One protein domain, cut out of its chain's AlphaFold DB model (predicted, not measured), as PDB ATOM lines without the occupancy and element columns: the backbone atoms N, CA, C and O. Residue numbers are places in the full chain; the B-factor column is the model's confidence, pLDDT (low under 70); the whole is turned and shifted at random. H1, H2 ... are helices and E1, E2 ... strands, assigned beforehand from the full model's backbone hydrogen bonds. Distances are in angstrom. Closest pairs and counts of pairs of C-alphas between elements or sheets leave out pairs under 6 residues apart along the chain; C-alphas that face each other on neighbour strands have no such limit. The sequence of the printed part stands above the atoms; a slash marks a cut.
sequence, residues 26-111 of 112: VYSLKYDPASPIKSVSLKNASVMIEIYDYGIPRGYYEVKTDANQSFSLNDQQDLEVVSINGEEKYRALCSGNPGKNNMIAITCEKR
ATOM      1  N   VAL A  26     -24.446 -30.824 -55.405       95.62
ATOM      2  CA  VAL A  26     -23.915 -32.015 -54.738       95.62
ATOM      3  C   VAL A  26     -24.224 -31.915 -53.253       95.62
ATOM      4  O   VAL A  26     -23.873 -30.916 -52.625       95.62
ATOM      5  N   TYR A  27     -24.853 -32.955 -52.711       97.31
ATOM      6  CA  TYR A  27     -25.104 -33.121 -51.284       97.31
ATOM      7  C   TYR A  27     -24.220 -34.238 -50.753       97.31
ATOM      8  O   TYR A  27     -24.165 -35.320 -51.341       97.31
ATOM      9  N   SER A  28     -23.541 -33.984 -49.640       97.88
ATOM     10  CA  SER A  28     -22.685 -34.968 -48.974       97.88
ATOM     11  C   SER A  28     -23.328 -35.409 -47.671       97.88
ATOM     12  O   SER A  28     -23.824 -34.578 -46.917       97.88
ATOM     13  N   LEU A  29     -23.314 -36.707 -47.391       98.06
ATOM     14  CA  LEU A  29     -23.894 -37.271 -46.179       98.06
ATOM     15  C   LEU A  29     -22.791 -37.577 -45.179       98.06
ATOM     16  O   LEU A  29     -21.718 -38.076 -45.525       98.06
ATOM     17  N   LYS A  30     -23.087 -37.328 -43.909       97.19
ATOM     18  CA  LYS A  30     -22.250 -37.750 -42.794       97.19
ATOM     19  C   LYS A  30     -23.133 -38.015 -41.591       97.19
ATOM     20  O   LYS A  30     -24.061 -37.261 -41.339       97.19
ATOM     21  N   TYR A  31     -22.815 -39.036 -40.804       97.19
ATOM     22  CA  TYR A  31     -23.481 -39.205 -39.517       97.19
ATOM     23  C   TYR A  31     -23.223 -38.021 -38.590       97.19
ATOM     24  O   TYR A  31     -22.072 -37.601 -38.414       97.19
ATOM     25  N   ASP A  32     -24.286 -37.544 -37.950       95.75
ATOM     26  CA  ASP A  32     -24.170 -36.695 -36.778       95.75
ATOM     27  C   ASP A  32     -23.332 -37.443 -35.717       95.75
ATOM     28  O   ASP A  32     -23.578 -38.628 -35.439       95.75
ATOM     29  N   PRO A  33     -22.301 -36.811 -35.125       94.06
ATOM     30  CA  PRO A  33     -21.574 -37.379 -33.997       94.06
ATOM     31  C   PRO A  33     -22.472 -37.894 -32.861       94.06
ATOM     32  O   PRO A  33     -22.102 -38.893 -32.242       94.06
ATOM     33  N   ALA A  34     -23.629 -37.274 -32.629       93.38
ATOM     34  CA  ALA A  34     -24.610 -37.657 -31.619       93.38
ATOM     35  C   ALA A  34     -25.527 -38.820 -32.040       93.38
ATOM     36  O   ALA A  34     -26.194 -39.387 -31.179       93.38
ATOM     37  N   SER A  35     -25.542 -39.218 -33.319       93.75
ATOM     38  CA  SER A  35     -26.364 -40.338 -33.792       93.75
ATOM     39  C   SER A  35     -26.001 -41.634 -33.048       93.75
ATOM     40  O   SER A  35     -24.845 -42.065 -33.132       93.75
ATOM     41  N   PRO A  36     -26.931 -42.302 -32.344       91.31
ATOM     42  CA  PRO A  36     -26.623 -43.532 -31.613       91.31
ATOM     43  C   PRO A  36     -26.332 -44.718 -32.543       91.31
ATOM     44  O   PRO A  36     -25.629 -45.650 -32.149       91.31
ATOM     45  N   ILE A  37     -26.829 -44.687 -33.784       90.19
ATOM     46  CA  ILE A  37     -26.625 -45.744 -34.779       90.19
ATOM     47  C   ILE A  37     -25.855 -45.179 -35.979       90.19
ATOM     48  O   ILE A  37     -26.226 -44.159 -36.558       90.19
ATOM     49  N   LYS A  38     -24.748 -45.842 -36.338       92.44
ATOM     50  CA  LYS A  38     -23.850 -45.463 -37.454       92.44
ATOM     51  C   LYS A  38     -23.361 -46.675 -38.260       92.44
ATOM     52  O   LYS A  38     -22.371 -46.592 -38.980       92.44
ATOM     53  N   SER A  39     -23.992 -47.833 -38.060       86.81
ATOM     54  CA  SER A  39     -23.582 -49.122 -38.638       86.81
ATOM     55  C   SER A  39     -24.023 -49.306 -40.091       86.81
ATOM     56  O   SER A  39     -23.481 -50.164 -40.788       86.81
ATOM     57  N   VAL A  40     -24.996 -48.522 -40.560       90.62
ATOM     58  CA  VAL A  40     -25.396 -48.507 -41.968       90.62
ATOM     59  C   VAL A  40     -24.322 -47.762 -42.765       90.62
ATOM     60  O   VAL A  40     -23.827 -46.714 -42.364       90.62
ATOM     61  N   SER A  41     -23.890 -48.330 -43.889       93.50
ATOM     62  CA  SER A  41     -22.919 -47.656 -44.755       93.50
ATOM     63  C   SER A  41     -23.616 -46.553 -45.544       93.50
ATOM     64  O   SER A  41     -24.600 -46.823 -46.219       93.50
ATOM     65  N   LEU A  42     -23.045 -45.346 -45.546       96.69
ATOM     66  CA  LEU A  42     -23.485 -44.245 -46.411       96.69
ATOM     67  C   LEU A  42     -22.871 -44.299 -47.818       96.69
ATOM     68  O   LEU A  42     -23.228 -43.489 -48.667       96.69
ATOM     69  N   LYS A  43     -21.919 -45.205 -48.086       97.00
ATOM     70  CA  LYS A  43     -21.295 -45.369 -49.412       97.00
ATOM     71  C   LYS A  43     -22.157 -46.252 -50.301       97.00
ATOM     72  O   LYS A  43     -22.506 -47.351 -49.868       97.00
ATOM     73  N   ASN A  44     -22.401 -45.824 -51.542       97.06
ATOM     74  CA  ASN A  44     -23.240 -46.551 -52.507       97.06
ATOM     75  C   ASN A  44     -24.621 -46.937 -51.940       97.06
ATOM     76  O   ASN A  44     -25.185 -47.971 -52.301       97.06
ATOM     77  N   ALA A  45     -25.132 -46.132 -51.011       96.62
ATOM     78  CA  ALA A  45     -26.378 -46.365 -50.305       96.62
ATOM     79  C   ALA A  45     -27.556 -45.882 -51.147       96.62
ATOM     80  O   ALA A  45     -27.469 -44.849 -51.812       96.62
ATOM     81  N   SER A  46     -28.658 -46.625 -51.093       97.81
ATOM     82  CA  SER A  46     -29.957 -46.148 -51.561       97.81
ATOM     83  C   SER A  46     -30.584 -45.324 -50.438       97.81
ATOM     84  O   SER A  46     -30.699 -45.798 -49.306       97.81
ATOM     85  N   VAL A  47     -30.903 -44.068 -50.739       97.88
ATOM     86  CA  VAL A  47     -31.394 -43.074 -49.784       97.88
ATOM     87  C   VAL A  47     -32.717 -42.544 -50.307       97.88
ATOM     88  O   VAL A  47     -32.794 -42.097 -51.452       97.88
ATOM     89  N   MET A  48     -33.748 -42.581 -49.470       97.81
ATOM     90  CA  MET A  48     -35.012 -41.931 -49.787       97.81
ATOM     91  C   MET A  48     -34.951 -40.487 -49.304       97.81
ATOM     92  O   MET A  48     -34.630 -40.235 -48.138       97.81
ATOM     93  N   ILE A  49     -35.274 -39.555 -50.193       97.56
ATOM     94  CA  ILE A  49     -35.397 -38.133 -49.882       97.56
ATOM     95  C   ILE A  49     -36.823 -37.655 -50.134       97.56
ATOM     96  O   ILE A  49     -37.488 -38.144 -51.043       97.56
ATOM     97  N   GLU A  50     -37.275 -36.679 -49.363       97.12
ATOM     98  CA  GLU A  50     -38.471 -35.890 -49.644       97.12
ATOM     99  C   GLU A  50     -38.031 -34.521 -50.163       97.12
ATOM    100  O   GLU A  50     -37.173 -33.879 -49.559       97.12
ATOM    101  N   ILE A  51     -38.559 -34.098 -51.313       95.25
ATOM    102  CA  ILE A  51     -38.249 -32.787 -51.908       95.25
ATOM    103  C   ILE A  51     -39.403 -31.832 -51.625       95.25
ATOM    104  O   ILE A  51     -40.567 -32.215 -51.752       95.25
ATOM    105  N   TYR A  52     -39.079 -30.580 -51.320       94.19
ATOM    106  CA  TYR A  52     -40.033 -29.522 -51.027       94.19
ATOM    107  C   TYR A  52     -39.939 -28.395 -52.061       94.19
ATOM    108  O   TYR A  52     -38.861 -28.052 -52.536       94.19
ATOM    109  N   ASP A  53     -41.083 -27.799 -52.388       90.81
ATOM    110  CA  ASP A  53     -41.199 -26.599 -53.218       90.81
ATOM    111  C   ASP A  53     -41.899 -25.520 -52.393       90.81
ATOM    112  O   ASP A  53     -43.055 -25.690 -51.999       90.81
ATOM    113  N   TYR A  54     -41.178 -24.456 -52.039       88.81
ATOM    114  CA  TYR A  54     -41.649 -23.423 -51.106       88.81
ATOM    115  C   TYR A  54     -42.223 -23.997 -49.789       88.81
ATOM    116  O   TYR A  54     -43.234 -23.518 -49.274       88.81
ATOM    117  N   GLY A  55     -41.590 -25.049 -49.252       89.00
ATOM    118  CA  GLY A  55     -42.017 -25.743 -48.028       89.00
ATOM    119  C   GLY A  55     -43.158 -26.754 -48.208       89.00
ATOM    120  O   GLY A  55     -43.583 -27.366 -47.232       89.00
ATOM    121  N   ILE A  56     -43.654 -26.956 -49.432       92.69
ATOM    122  CA  ILE A  56     -44.706 -27.933 -49.738       92.69
ATOM    123  C   ILE A  56     -44.060 -29.228 -50.248       92.69
ATOM    124  O   ILE A  56     -43.315 -29.168 -51.229       92.69
ATOM    125  N   PRO A  57     -44.348 -30.400 -49.652       93.50
ATOM    126  CA  PRO A  57     -43.772 -31.660 -50.102       93.50
ATOM    127  C   PRO A  57     -44.234 -32.000 -51.523       93.50
ATOM    128  O   PRO A  57     -45.424 -32.007 -51.844       93.50
ATOM    129  N   ARG A  58     -43.267 -32.285 -52.395       93.31
ATOM    130  CA  ARG A  58     -43.463 -32.673 -53.801       93.31
ATOM    131  C   ARG A  58     -43.480 -34.184 -53.991       93.31
ATOM    132  O   ARG A  58     -43.924 -34.651 -55.038       93.31
ATOM    133  N   GLY A  59     -42.988 -34.928 -53.006       94.00
ATOM    134  CA  GLY A  59     -42.959 -36.385 -52.994       94.00
ATOM    135  C   GLY A  59     -41.596 -36.954 -52.626       94.00
ATOM    136  O   GLY A  59     -40.630 -36.223 -52.388       94.00
ATOM    137  N   TYR A  60     -41.551 -38.283 -52.613       96.00
ATOM    138  CA  TYR A  60     -40.377 -39.069 -52.262       96.00
ATOM    139  C   TYR A  60     -39.596 -39.502 -53.502       96.00
ATOM    140  O   TYR A  60     -40.182 -39.914 -54.505       96.00
ATOM    141  N   TYR A  61     -38.271 -39.445 -53.410       95.31
ATOM    142  CA  TYR A  61     -37.349 -39.809 -54.476       95.31
ATOM    143  C   TYR A  61     -36.238 -40.690 -53.921       95.31
ATOM    144  O   TYR A  61     -35.658 -40.399 -52.877       95.31
ATOM    145  N   GLU A  62     -35.898 -41.750 -54.647       97.00
ATOM    146  CA  GLU A  62     -34.736 -42.567 -54.321       97.00
ATOM    147  C   GLU A  62     -33.500 -42.016 -55.037       97.00
ATOM    148  O   GLU A  62     -33.484 -41.863 -56.263       97.00
ATOM    149  N   VAL A  63     -32.440 -41.755 -54.276       97.12
ATOM    150  CA  VAL A  63     -31.120 -41.395 -54.793       97.12
ATOM    151  C   VAL A  63     -30.088 -42.429 -54.365       97.12
ATOM    152  O   VAL A  63     -30.241 -43.117 -53.356       97.12
ATOM    153  N   LYS A  64     -29.007 -42.540 -55.137       97.94
ATOM    154  CA  LYS A  64     -27.851 -43.363 -54.775       97.94
ATOM    155  C   LYS A  64     -26.673 -42.471 -54.442       97.94
ATOM    156  O   LYS A  64     -26.304 -41.622 -55.255       97.94
ATOM    157  N   THR A  65     -26.083 -42.675 -53.271       98.19
ATOM    158  CA  THR A  65     -24.807 -42.039 -52.944       98.19
ATOM    159  C   THR A  65     -23.665 -42.693 -53.714       98.19
ATOM    160  O   THR A  65     -23.771 -43.824 -54.184       98.19
ATOM    161  N   ASP A  66     -22.551 -41.987 -53.840       98.12
ATOM    162  CA  ASP A  66     -21.313 -42.484 -54.423       98.12
ATOM    163  C   ASP A  66     -20.352 -43.049 -53.350       98.12
ATOM    164  O   ASP A  66     -20.679 -43.195 -52.163       98.12
ATOM    165  N   ALA A  67     -19.123 -43.367 -53.763       97.62
ATOM    166  CA  ALA A  67     -18.064 -43.836 -52.866       97.62
ATOM    167  C   ALA A  67     -17.619 -42.779 -51.828       97.62
ATOM    168  O   ALA A  67     -17.057 -43.141 -50.787       97.62
ATOM    169  N   ASN A  68     -17.893 -41.501 -52.100       97.75
ATOM    170  CA  ASN A  68     -17.640 -40.352 -51.234       97.75
ATOM    171  C   ASN A  68     -18.874 -39.973 -50.399       97.75
ATOM    172  O   ASN A  68     -18.881 -38.909 -49.783       97.75
ATOM    173  N   GLN A  69     -19.899 -40.836 -50.349       97.94
ATOM    174  CA  GLN A  69     -21.130 -40.622 -49.578       97.94
ATOM    175  C   GLN A  69     -21.906 -39.385 -50.051       97.94
ATOM    176  O   GLN A  69     -22.526 -38.694 -49.250       97.94
ATOM    177  N   SER A  70     -21.844 -39.076 -51.347       98.06
ATOM    178  CA  SER A  70     -22.490 -37.903 -51.937       98.06
ATOM    179  C   SER A  70     -23.454 -38.283 -53.056       98.06
ATOM    180  O   SER A  70     -23.263 -39.296 -53.723       98.06
ATOM    181  N   PHE A  71     -24.483 -37.472 -53.285       97.12
ATOM    182  CA  PHE A  71     -25.371 -37.580 -54.445       97.12
ATOM    183  C   PHE A  71     -25.573 -36.205 -55.091       97.12
ATOM    184  O   PHE A  71     -25.243 -35.176 -54.502       97.12
ATOM    185  N   SER A  72     -26.084 -36.170 -56.322       95.50
ATOM    186  CA  SER A  72     -26.344 -34.917 -57.038       95.50
ATOM    187  C   SER A  72     -27.793 -34.809 -57.480       95.50
ATOM    188  O   SER A  72     -28.349 -35.774 -58.000       95.50
ATOM    189  N   LEU A  73     -28.363 -33.617 -57.335       93.06
ATOM    190  CA  LEU A  73     -29.664 -33.248 -57.886       93.06
ATOM    191  C   LEU A  73     -29.508 -32.104 -58.883       93.06
ATOM    192  O   LEU A  73     -28.503 -31.389 -58.873       93.06
ATOM    193  N   ASN A  74     -30.503 -31.956 -59.754       87.62
ATOM    194  CA  ASN A  74     -30.602 -30.781 -60.606       87.62
ATOM    195  C   ASN A  74     -31.098 -29.613 -59.748       87.62
ATOM    196  O   ASN A  74     -32.122 -29.732 -59.069       87.62
ATOM    197  N   ASP A  75     -30.348 -28.517 -59.798       81.75
ATOM    198  CA  ASP A  75     -30.543 -27.305 -59.013       81.75
ATOM    199  C   ASP A  75     -30.468 -27.521 -57.495       81.75
ATOM    200  O   ASP A  75     -30.271 -28.629 -56.985       81.75
ATOM    201  N   GLN A  76     -30.474 -26.425 -56.744       79.94
ATOM    202  CA  GLN A  76     -30.525 -26.480 -55.288       79.94
ATOM    203  C   GLN A  76     -31.982 -26.674 -54.879       79.94
ATOM    204  O   GLN A  76     -32.831 -25.860 -55.228       79.94
ATOM    205  N   GLN A  77     -32.253 -27.763 -54.166       83.38
ATOM    206  CA  GLN A  77     -33.589 -28.133 -53.713       83.38
ATOM    207  C   GLN A  77     -33.642 -28.089 -52.187       83.38
ATOM    208  O   GLN A  77     -32.681 -28.497 -51.520       83.38
ATOM    209  N   ASP A  78     -34.777 -27.649 -51.651       91.38
ATOM    210  CA  ASP A  78     -35.129 -27.938 -50.265       91.38
ATOM    211  C   ASP A  78     -35.499 -29.421 -50.188       91.38
ATOM    212  O   ASP A  78     -36.346 -29.910 -50.939       91.38
ATOM    213  N   LEU A  79     -34.809 -30.164 -49.327       95.56
ATOM    214  CA  LEU A  79     -34.990 -31.604 -49.206       95.56
ATOM    215  C   LEU A  79     -34.727 -32.086 -47.789       95.56
ATOM    216  O   LEU A  79     -34.029 -31.430 -47.020       95.56
ATOM    217  N   GLU A  80     -35.207 -33.287 -47.508       96.88
ATOM    218  CA  GLU A  80     -34.927 -34.042 -46.296       96.88
ATOM    219  C   GLU A  80     -34.586 -35.487 -46.670       96.88
ATOM    220  O   GLU A  80     -35.229 -36.082 -47.529       96.88
ATOM    221  N   VAL A  81     -33.574 -36.073 -46.035       97.25
ATOM    222  CA  VAL A  81     -33.373 -37.526 -46.035       97.25
ATOM    223  C   VAL A  81     -34.341 -38.127 -45.030       97.25
ATOM    224  O   VAL A  81     -34.326 -37.731 -43.869       97.25
ATOM    225  N   VAL A  82     -35.135 -39.105 -45.463       96.62
ATOM    226  CA  VAL A  82     -36.185 -39.721 -44.630       96.62
ATOM    227  C   VAL A  82     -35.945 -41.200 -44.327       96.62
ATOM    228  O   VAL A  82     -36.587 -41.745 -43.436       96.62
ATOM    229  N   SER A  83     -35.056 -41.863 -45.076       95.19
ATOM    230  CA  SER A  83     -34.593 -43.222 -44.757       95.19
ATOM    231  C   SER A  83     -33.320 -43.578 -45.524       95.19
ATOM    232  O   SER A  83     -33.054 -43.032 -46.604       95.19
ATOM    233  N   ILE A  84     -32.563 -44.540 -45.000       96.25
ATOM    234  CA  ILE A  84     -31.407 -45.138 -45.671       96.25
ATOM    235  C   ILE A  84     -31.583 -46.654 -45.716       96.25
ATOM    236  O   ILE A  84     -31.726 -47.312 -44.689       96.25
ATOM    237  N   ASN A  85     -31.500 -47.237 -46.911       93.81
ATOM    238  CA  ASN A  85     -31.621 -48.681 -47.088       93.81
ATOM    239  C   ASN A  85     -30.573 -49.438 -46.245       93.81
ATOM    240  O   ASN A  85     -29.373 -49.158 -46.320       93.81
ATOM    241  N   GLY A  86     -31.023 -50.413 -45.455       87.19
ATOM    242  CA  GLY A  86     -30.213 -51.185 -44.519       87.19
ATOM    243  C   GLY A  86     -30.444 -50.815 -43.054       87.19
ATOM    244  O   GLY A  86     -30.020 -51.574 -42.178       87.19
ATOM    245  N   GLU A  87     -31.113 -49.695 -42.765       90.69
ATOM    246  CA  GLU A  87     -31.477 -49.289 -41.401       90.69
ATOM    247  C   GLU A  87     -32.465 -50.257 -40.736       90.69
ATOM    248  O   GLU A  87     -32.394 -50.489 -39.525       90.69
ATOM    249  N   GLU A  88     -33.305 -50.931 -41.528       89.38
ATOM    250  CA  GLU A  88     -34.301 -51.891 -41.051       89.38
ATOM    251  C   GLU A  88     -33.665 -53.078 -40.311       89.38
ATOM    252  O   GLU A  88     -34.222 -53.584 -39.335       89.38
ATOM    253  N   LYS A  89     -32.444 -53.473 -40.699       88.81
ATOM    254  CA  LYS A  89     -31.675 -54.546 -40.038       88.81
ATOM    255  C   LYS A  89     -31.306 -54.204 -38.600       88.81
ATOM    256  O   LYS A  89     -31.112 -55.102 -37.782       88.81
ATOM    257  N   TYR A  90     -31.211 -52.916 -38.298       88.44
ATOM    258  CA  TYR A  90     -30.873 -52.396 -36.979       88.44
ATOM    259  C   TYR A  90     -32.105 -51.901 -36.222       88.44
ATOM    260  O   TYR A  90     -31.957 -51.367 -35.122       88.44
ATOM    261  N   ARG A  91     -33.306 -52.091 -36.796       90.44
ATOM    262  CA  ARG A  91     -34.553 -51.469 -36.335       90.44
ATOM    263  C   ARG A  91     -34.356 -49.970 -36.128       90.44
ATOM    264  O   ARG A  91     -34.750 -49.436 -35.101       90.44
ATOM    265  N   ALA A  92     -33.665 -49.320 -37.058       90.88
ATOM    266  CA  ALA A  92     -33.365 -47.903 -36.982       90.88
ATOM    267  C   ALA A  92     -34.251 -47.109 -37.943       90.88
ATOM    268  O   ALA A  92     -34.713 -47.647 -38.944       90.88
ATOM    269  N   LEU A  93     -34.455 -45.836 -37.629       93.19
ATOM    270  CA  LEU A  93     -34.910 -44.816 -38.562       93.19
ATOM    271  C   LEU A  93     -33.815 -43.782 -38.716       93.19
ATOM    272  O   LEU A  93     -33.340 -43.290 -37.692       93.19
ATOM    273  N   CYS A  94     -33.468 -43.417 -39.943       95.19
ATOM    274  CA  CYS A  94     -32.494 -42.370 -40.209       95.19
ATOM    275  C   CYS A  94     -33.121 -41.174 -40.921       95.19
ATOM    276  O   CYS A  94     -33.831 -41.339 -41.910       95.19
ATOM    277  N   SER A  95     -32.784 -39.963 -40.482       96.44
ATOM    278  CA  SER A  95     -33.183 -38.730 -41.161       96.44
ATOM    279  C   SER A  95     -32.087 -37.668 -41.145       96.44
ATOM    280  O   SER A  95     -31.089 -37.792 -40.429       96.44
ATOM    281  N   GLY A  96     -32.236 -36.629 -41.967       97.06
ATOM    282  CA  GLY A  96     -31.305 -35.503 -41.979       97.06
ATOM    283  C   GLY A  96     -31.672 -34.408 -42.973       97.06
ATOM    284  O   GLY A  96     -32.184 -34.682 -44.054       97.06
ATOM    285  N   ASN A  97     -31.337 -33.165 -42.632       96.06
ATOM    286  CA  ASN A  97     -31.578 -31.991 -43.473       96.06
ATOM    287  C   ASN A  97     -30.255 -31.394 -43.990       96.06
ATOM    288  O   ASN A  97     -29.239 -31.469 -43.287       96.06
ATOM    289  N   PRO A  98     -30.234 -30.783 -45.190       94.38
ATOM    290  CA  PRO A  98     -29.080 -30.041 -45.680       94.38
ATOM    291  C   PRO A  98     -28.690 -28.898 -44.741       94.38
ATOM    292  O   PRO A  98     -29.497 -28.041 -44.389       94.38
ATOM    293  N   GLY A  99     -27.419 -28.873 -44.354       92.75
ATOM    294  CA  GLY A  99     -26.795 -27.791 -43.606       92.75
ATOM    295  C   GLY A  99     -25.870 -26.936 -44.474       92.75
ATOM    296  O   GLY A  99     -26.001 -26.840 -45.696       92.75
ATOM    297  N   LYS A 100     -24.874 -26.314 -43.832       91.69
ATOM    298  CA  LYS A 100     -23.853 -25.519 -44.532       91.69
ATOM    299  C   LYS A 100     -23.109 -26.374 -45.563       91.69
ATOM    300  O   LYS A 100     -22.729 -27.507 -45.273       91.69
ATOM    301  N   ASN A 101     -22.846 -25.792 -46.735       92.38
ATOM    302  CA  ASN A 101     -22.143 -26.435 -47.852       92.38
ATOM    303  C   ASN A 101     -22.808 -27.740 -48.333       92.38
ATOM    304  O   ASN A 101     -22.105 -28.665 -48.732       92.38
ATOM    305  N   ASN A 102     -24.143 -27.829 -48.260       95.25
ATOM    306  CA  ASN A 102     -24.933 -28.997 -48.679       95.25
ATOM    307  C   ASN A 102     -24.559 -30.305 -47.954       95.25
ATOM    308  O   ASN A 102     -24.796 -31.402 -48.460       95.25
ATOM    309  N   MET A 103     -23.970 -30.200 -46.758       97.25
ATOM    310  CA  MET A 103     -23.702 -31.347 -45.897       97.25
ATOM    311  C   MET A 103     -24.979 -31.738 -45.153       97.25
ATOM    312  O   MET A 103     -25.521 -30.925 -44.406       97.25
ATOM    313  N   ILE A 104     -25.430 -32.976 -45.315       97.75
ATOM    314  CA  ILE A 104     -26.564 -33.554 -44.597       97.75
ATOM    315  C   ILE A 104     -26.023 -34.352 -43.409       97.75
ATOM    316  O   ILE A 104     -25.331 -35.361 -43.586       97.75
ATOM    317  N   ALA A 105     -26.342 -33.893 -42.200       97.25
ATOM    318  CA  ALA A 105     -26.067 -34.637 -40.978       97.25
ATOM    319  C   ALA A 105     -27.168 -35.685 -40.769       97.25
ATOM    320  O   ALA A 105     -28.329 -35.332 -40.583       97.25
ATOM    321  N   ILE A 106     -26.800 -36.962 -40.838       97.69
ATOM    322  CA  ILE A 106     -27.708 -38.092 -40.655       97.69
ATOM    323  C   ILE A 106     -27.763 -38.471 -39.179       97.69
ATOM    324  O   ILE A 106     -26.735 -38.817 -38.587       97.69
ATOM    325  N   THR A 107     -28.967 -38.500 -38.626       96.69
ATOM    326  CA  THR A 107     -29.250 -39.017 -37.289       96.69
ATOM    327  C   THR A 107     -30.103 -40.264 -37.423       96.69
ATOM    328  O   THR A 107     -31.126 -40.237 -38.096       96.69
ATOM    329  N   CYS A 108     -29.669 -41.358 -36.801       95.31
ATOM    330  CA  CYS A 108     -30.395 -42.619 -36.786       95.31
ATOM    331  C   CYS A 108     -30.756 -43.017 -35.363       95.31
ATOM    332  O   CYS A 108     -29.870 -43.143 -34.517       95.31
ATOM    333  N   GLU A 109     -32.024 -43.316 -35.126       93.88
ATOM    334  CA  GLU A 109     -32.547 -43.705 -33.820       93.88
ATOM    335  C   GLU A 109     -33.167 -45.097 -33.873       93.88
ATOM    336  O   GLU A 109     -33.696 -45.520 -34.899       93.88
ATOM    337  N   LYS A 110     -33.089 -45.832 -32.762       89.94
ATOM    338  CA  LYS A 110     -33.701 -47.156 -32.656       89.94
ATOM    339  C   LYS A 110     -35.218 -47.012 -32.513       89.94
ATOM    340  O   LYS A 110     -35.682 -46.227 -31.695       89.94
ATOM    341  N   ARG A 111     -35.974 -47.818 -33.253       84.38
ATOM    342  CA  ARG A 111     -37.387 -48.091 -32.995       84.38
ATOM    343  C   ARG A 111     -37.537 -49.321 -32.104       84.38
ATOM    344  O   ARG A 111     -36.848 -50.329 -32.302       84.38
TER     345      ARG A 111
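Overview. This is residues 26 to 111 of the 112 residues of an uncharacterized protein of Gammaproteobacteria bacterium 39-13 (UniProt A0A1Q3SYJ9). The domain is a small, loosely formed barrel of seven strands, built from two strongly twisted sheets: the curled sheet E4, E1, E7, E6 makes one part of the wall and the sheet E3, E2, E5 the rest. The sheets come together along E5 and E6, while E3 and E4 come near each other at one place, leaving the barrel incompletely closed there. The tiny helix H1 sits at one end, farthest of the elements from the mean of the C-alphas, and the long link of residues 32 to 45 runs past that end. The printed part has 86 residues, mostly strand, in the order E1 E2 E3 E4 E5 H1 E6 E7; the four-strand sheet is mixed and the three-strand sheet antiparallel. It is compact, with a radius of gyration of the C-alphas of 12.1 A and spans of 33 by 25 by 21 A.

Arrangement. In the larger sheet, E1, residues 26 to 31, and E7, residues 103 to 110, are parallel inner strands at 37 degrees, with N 104 and O 28 2.8 A apart, within hydrogen-bond range. E4, residues 70 to 74, is an edge strand antiparallel to E1, with N 27 and O 71 at 2.9 A. The other edge strand, E6, residues 92 to 95, forms a hairpin with E7, with N 95 and O 107 at 2.9 A. The pairing is staggered: E1 pairs with E4 over 26 to 28 and with E7 over 28 to 31. In the second sheet, E2, residues 46 to 53, is antiparallel to E5, residues 78 to 84, with N 50 and O 80 at 2.8 A. E2 forms a hairpin with E3, residues 56 to 64, with N 49 and O 61 at 2.8 A; E3 bends by 55 degrees at residue 59. The closest C-alphas of E5 and E6 are those of Val 82 and Ser 95, 4.7 A apart; those of E3 and E4 are Lys 64 and Phe 71, 6.3 A. E1 and E5 are apart. H1, residues 87 to 90, only grazes the larger sheet; it is too short for an O i to N i+4 pair, and its one O i to N i+3 pair is within range.

Along the chain. E1 begins at C-alpha 26, (-23.915, -32.015, -54.738), and is 16.8 A long. E3 measures 23.4 A, E7 22.9 A, E2 22.6 A and E5 18.2 A. E7 ends at C-alpha 110, (-33.701, -47.156, -32.656).

Size, cuts and confidence. The C-alphas farthest apart, those of Tyr 54 and Lys 89, are 34.5 A apart. The printed part has no cut. The link from E1 to E2 is long, 14 residues. Mean pLDDT of the printed part is 94.0, and no printed residue is under 70.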